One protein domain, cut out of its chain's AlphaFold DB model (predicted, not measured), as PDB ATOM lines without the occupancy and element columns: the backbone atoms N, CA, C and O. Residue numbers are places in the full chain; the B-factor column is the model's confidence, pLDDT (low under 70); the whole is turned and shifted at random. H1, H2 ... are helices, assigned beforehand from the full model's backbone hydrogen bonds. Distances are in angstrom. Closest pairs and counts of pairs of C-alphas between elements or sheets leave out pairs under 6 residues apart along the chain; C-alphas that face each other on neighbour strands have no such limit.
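Overview. This is residues 2 to 42 of the 231 residues of a protein of [Ruminococcus] torques ATCC 27756 (UniProt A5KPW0). Two short helices, H1 and H2, make a small head, with H2 beginning beside H1 and set nearly at right angles to it. From this head residues 33 to 42 stick out as a long tail, which makes most of the length of the whole. The printed part has 41 residues with two named helices, H1 then H2, and no named strand; the class is all helix, though under half of the residues, 20 of the 41, are in named elements. The whole is extended, with a radius of gyration of the C-alphas of 14.1 A, and spans 47 by 22 by 13 A.

Arrangement. H1, residues 2 to 11, touches H2, residues 18 to 27, with 5 pairs of C-alphas within 8 A. The closest C-alphas of the two are those of Trp 6 and Ile 18, 6.4 A apart. Their lines stand about perpendicular, but only just, at 71 degrees, and their centres are 12.2 A apart. In H1 and H2 every O i to N i+4 pair is within hydrogen-bond range. Residues 33 to 42 stand free: none of their C-alphas is within 10 A of a C-alpha 8 or more residues away along the chain.

Along the chain. H1 runs from Leu 2, C-alpha at (82.112, 109.365, 88.432), to Gln 11, 14.6 A from first to last C-alpha. H2 runs from Ile 18 to Lys 27, C-alpha at (86.190, 114.015, 75.092), and measures 14.3 A. The printed part ends at Pro 42, C-alpha at (51.937, 117.524, 95.886).

Size, cuts and confidence. The two C-alphas farthest apart, those of Gly 13 and Pro 42, are 47.3 A apart. Without residues 33 to 42 the body of 31 residues spans 23 by 15 by 12 A. The link from H1 to H2, 6 residues, is short; residues 28 to 42 hold no named element. The printed part has no cut. The mean pLDDT of the printed part is 84.9, and no printed residue is under 70.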
ATOM      1  N   LEU A   2      80.769 109.465  89.035       83.75
ATOM      2  CA  LEU A   2      82.112 109.365  88.432       83.75
ATOM      3  C   LEU A   2      83.129 108.624  89.319       83.75
ATOM      4  O   LEU A   2      83.870 107.778  88.831       83.75
ATOM      5  N   VAL A   3      83.128 108.903  90.627       84.94
ATOM      6  CA  VAL A   3      84.049 108.280  91.593       84.94
ATOM      7  C   VAL A   3      83.807 106.772  91.700       84.94
ATOM      8  O   VAL A   3      84.745 105.990  91.596       84.94
ATOM      9  N   VAL A   4      82.544 106.349  91.811       86.69
ATOM     10  CA  VAL A   4      82.168 104.924  91.856       86.69
ATOM     11  C   VAL A   4      82.601 104.200  90.578       86.69
ATOM     12  O   VAL A   4      83.094 103.076  90.636       86.69
ATOM     13  N   PHE A   5      82.453 104.847  89.420       87.25
ATOM     14  CA  PHE A   5      82.894 104.292  88.140       87.25
ATOM     15  C   PHE A   5      84.423 104.154  88.068       87.25
ATOM     16  O   PHE A   5      84.926 103.099  87.686       87.25
ATOM     17  N   TRP A   6      85.163 105.170  88.517       91.12
ATOM     18  CA  TRP A   6      86.624 105.128  88.594       91.12
ATOM     19  C   TRP A   6      87.140 104.007  89.506       91.12
ATOM     20  O   TRP A   6      88.052 103.284  89.113       91.12
ATOM     21  N   VAL A   7      86.532 103.807  90.683       90.94
ATOM     22  CA  VAL A   7      86.910 102.725  91.613       90.94
ATOM     23  C   VAL A   7      86.759 101.351  90.951       90.94
ATOM     24  O   VAL A   7      87.682 100.539  91.012       90.94
ATOM     25  N   LYS A   8      85.643 101.110  90.248       92.19
ATOM     26  CA  LYS A   8      85.410  99.854  89.511       92.19
ATOM     27  C   LYS A   8      86.421  99.636  88.383       92.19
ATOM     28  O   LYS A   8      86.855  98.511  88.158       92.19
ATOM     29  N   LEU A   9      86.818 100.698  87.680       91.75
ATOM     30  CA  LEU A   9      87.861 100.619  86.653       91.75
ATOM     31  C   LEU A   9      89.236 100.331  87.266       91.75
ATOM     32  O   LEU A   9      89.993  99.530  86.719       91.75
ATOM     33  N   LYS A  10      89.553 100.939  88.413       92.31
ATOM     34  CA  LYS A  10      90.826 100.727  89.115       92.31
ATOM     35  C   LYS A  10      90.994  99.270  89.551       92.31
ATOM     36  O   LYS A  10      92.061  98.702  89.355       92.31
ATOM     37  N   GLN A  11      89.924  98.645  90.051       93.12
ATOM     38  CA  GLN A  11      89.896  97.211  90.381       93.12
ATOM     39  C   GLN A  11      90.164  96.304  89.167       93.12
ATOM     40  O   GLN A  11      90.632  95.186  89.335       93.12
ATOM     41  N   ARG A  12      89.914  96.789  87.944       93.81
ATOM     42  CA  ARG A  12      90.172  96.086  86.675       93.81
ATOM     43  C   ARG A  12      91.486  96.510  86.003       93.81
ATOM     44  O   ARG A  12      91.662  96.295  84.810       93.81
ATOM     45  N   GLY A  13      92.397  97.148  86.744       90.69
ATOM     46  CA  GLY A  13      93.731  97.515  86.254       90.69
ATOM     47  C   GLY A  13      93.853  98.916  85.642       90.69
ATOM     48  O   GLY A  13      94.903  99.253  85.093       90.69
ATOM     49  N   TYR A  14      92.831  99.773  85.745       91.62
ATOM     50  CA  TYR A  14      92.929 101.164  85.292       91.62
ATOM     51  C   TYR A  14      93.819 102.005  86.223       91.62
ATOM     52  O   TYR A  14      93.555 102.113  87.419       91.62
ATOM     53  N   LYS A  15      94.855 102.650  85.671       89.44
ATOM     54  CA  LYS A  15      95.892 103.357  86.455       89.44
ATOM     55  C   LYS A  15      95.768 104.886  86.485       89.44
ATOM     56  O   LYS A  15      96.478 105.535  87.246       89.44
ATOM     57  N   ARG A  16      94.913 105.496  85.652       87.94
ATOM     58  CA  ARG A  16      94.843 106.970  85.547       87.94
ATOM     59  C   ARG A  16      94.032 107.588  86.686       87.94
ATOM     60  O   ARG A  16      93.151 106.951  87.260       87.94
ATOM     61  N   SER A  17      94.297 108.859  86.975       90.44
ATOM     62  CA  SER A  17      93.603 109.631  88.011       90.44
ATOM     63  C   SER A  17      92.149 109.961  87.636       90.44
ATOM     64  O   SER A  17      91.784 109.988  86.457       90.44
ATOM     65  N   ILE A  18      91.315 110.260  88.641       89.62
ATOM     66  CA  ILE A  18      89.906 110.660  88.458       89.62
ATOM     67  C   ILE A  18      89.765 111.846  87.476       89.62
ATOM     68  O   ILE A  18      88.943 111.747  86.561       89.62
ATOM     69  N   PRO A  19      90.577 112.928  87.559       90.19
ATOM     70  CA  PRO A  19      90.518 114.021  86.584       90.19
ATOM     71  C   PRO A  19      90.901 113.597  85.159       90.19
ATOM     72  O   PRO A  19      90.415 114.174  84.186       90.19
ATOM     73  N   GLY A  20      91.782 112.602  85.016       89.50
ATOM     74  CA  GLY A  20      92.151 112.029  83.720       89.50
ATOM     75  C   GLY A  20      91.006 111.233  83.095       89.50
ATOM     76  O   GLY A  20      90.701 111.417  81.916       89.50
ATOM     77  N   LEU A  21      90.322 110.414  83.899       89.88
ATOM     78  CA  LEU A  21      89.120 109.696  83.477       89.88
ATOM     79  C   LEU A  21      87.997 110.668  83.091       89.88
ATOM     80  O   LEU A  21      87.382 110.500  82.045       89.88
ATOM     81  N   TYR A  22      87.766 111.714  83.887       88.81
ATOM     82  CA  TYR A  22      86.763 112.738  83.588       88.81
ATOM     83  C   TYR A  22      87.009 113.426  82.242       88.81
ATOM     84  O   TYR A  22      86.097 113.531  81.425       88.81
ATOM     85  N   ARG A  23      88.252 113.856  81.980       89.00
ATOM     86  CA  ARG A  23      88.632 114.477  80.701       89.00
ATOM     87  C   ARG A  23      88.442 113.527  79.521       89.00
ATOM     88  O   ARG A  23      87.950 113.953  78.481       89.00
ATOM     89  N   PHE A  24      88.787 112.251  79.692       89.38
ATOM     90  CA  PHE A  24      88.565 111.223  78.676       89.38
ATOM     91  C   PHE A  24      87.072 111.025  78.378       89.38
ATOM     92  O   PHE A  24      86.670 111.094  77.222       89.38
ATOM     93  N   LEU A  25      86.247 110.863  79.416       89.25
ATOM     94  CA  LEU A  25      84.796 110.708  79.282       89.25
ATOM     95  C   LEU A  25      84.145 111.932  78.627       89.25
ATOM     96  O   LEU A  25      83.298 111.777  77.754       89.25
ATOM     97  N   LYS A  26      84.595 113.143  78.983       86.88
ATOM     98  CA  LYS A  26      84.144 114.394  78.361       86.88
ATOM     99  C   LYS A  26      84.520 114.467  76.876       86.88
ATOM    100  O   LYS A  26      83.683 114.867  76.077       86.88
ATOM    101  N   LYS A  27      85.739 114.056  76.499       89.56
ATOM    102  CA  LYS A  27      86.190 114.015  75.092       89.56
ATOM    103  C   LYS A  27      85.381 113.019  74.254       89.56
ATOM    104  O   LYS A  27      85.117 113.290  73.093       89.56
ATOM    105  N   GLN A  28      84.996 111.889  74.843       87.94
ATOM    106  CA  GLN A  28      84.218 110.837  74.179       87.94
ATOM    107  C   GLN A  28      82.699 111.084  74.205       87.94
ATOM    108  O   GLN A  28      81.940 110.260  73.713       87.94
ATOM    109  N   GLY A  29      82.228 112.176  74.821       84.06
ATOM    110  CA  GLY A  29      80.794 112.455  74.965       84.06
ATOM    111  C   GLY A  29      80.055 111.533  75.949       84.06
ATOM    112  O   GLY A  29      78.836 111.605  76.059       84.06
ATOM    113  N   ILE A  30      80.768 110.698  76.712       83.50
ATOM    114  CA  ILE A  30      80.203 109.707  77.643       83.50
ATOM    115  C   ILE A  30      80.069 110.339  79.034       83.50
ATOM    116  O   ILE A  30      80.735 109.955  79.999       83.50
ATOM    117  N   LEU A  31      79.242 111.377  79.145       78.06
ATOM    118  CA  LEU A  31      78.912 111.978  80.435       78.06
ATOM    119  C   LEU A  31      77.651 111.330  81.001       78.06
ATOM    120  O   LEU A  31      76.690 111.067  80.283       78.06
ATOM    121  N   ALA A  32      77.653 111.076  82.310       72.19
ATOM    122  CA  ALA A  32      76.477 110.555  82.989       72.19
ATOM    123  C   ALA A  32      75.331 111.564  82.851       72.19
ATOM    124  O   ALA A  32      75.406 112.669  83.393       72.19
ATOM    125  N   GLN A  33      74.277 111.185  82.132       72.38
ATOM    126  CA  GLN A  33      73.071 111.992  82.049       72.38
ATOM    127  C   GLN A  33      72.425 112.020  83.436       72.38
ATOM    128  O   GLN A  33      72.191 110.978  84.055       72.38
ATOM    129  N   LYS A  34      72.180 113.220  83.965       70.00
ATOM    130  CA  LYS A  34      71.451 113.366  85.223       70.00
ATOM    131  C   LYS A  34      70.023 112.892  84.971       70.00
ATOM    132  O   LYS A  34      69.304 113.529  84.206       70.00
ATOM    133  N   LEU A  35      69.630 111.782  85.596       76.50
ATOM    134  CA  LEU A  35      68.233 111.359  85.582       76.50
ATOM    135  C   LEU A  35      67.381 112.512  86.133       76.50
ATOM    136  O   LEU A  35      67.795 113.150  87.112       76.50
ATOM    137  N   PRO A  36      66.229 112.819  85.516       75.81
ATOM    138  CA  PRO A  36      65.330 113.813  86.069       75.81
ATOM    139  C   PRO A  36      64.968 113.382  87.490       75.81
ATOM    140  O   PRO A  36      64.616 112.225  87.729       75.81
ATOM    141  N   ASN A  37      65.084 114.307  88.446       75.94
ATOM    142  CA  ASN A  37      64.576 114.051  89.786       75.94
ATOM    143  C   ASN A  37      63.095 113.657  89.662       75.94
ATOM    144  O   ASN A  37      62.387 114.279  88.858       75.94
ATOM    145  N   PRO A  38      62.613 112.664  90.432       79.31
ATOM    146  CA  PRO A  38      61.205 112.301  90.403       79.31
ATOM    147  C   PRO A  38      60.365 113.560  90.621       79.31
ATOM    148  O   PRO A  38      60.616 114.339  91.547       79.31
ATOM    149  N   LYS A  39      59.405 113.795  89.720       75.81
ATOM    150  CA  LYS A  39      58.533 114.967  89.785       75.81
ATOM    151  C   LYS A  39      57.798 114.926  91.121       75.81
ATOM    152  O   LYS A  39      57.132 113.943  91.434       75.81
ATOM    153  N   TYR A  40      57.940 115.982  91.917       75.50
ATOM    154  CA  TYR A  40      57.240 116.077  93.191       75.50
ATOM    155  C   TYR A  40      55.728 116.074  92.945       75.50
ATOM    156  O   TYR A  40      55.207 116.972  92.282       75.50
ATOM    157  N   ILE A  41      55.038 115.070  93.484       74.44
ATOM    158  CA  ILE A  41      53.578 115.006  93.491       74.44
ATOM    159  C   ILE A  41      53.114 115.697  94.779       74.44
ATOM    160  O   ILE A  41      53.384 115.184  95.872       74.44
ATOM    161  N   PRO A  42      52.471 116.877  94.700       70.06
ATOM    162  CA  PRO A  42      51.937 117.524  95.886       70.06
ATOM    163  C   PRO A  42      50.827 116.656  96.476       70.06
ATOM    164  O   PRO A  42      49.955 116.171  95.757       70.06
TER     165      PRO A  42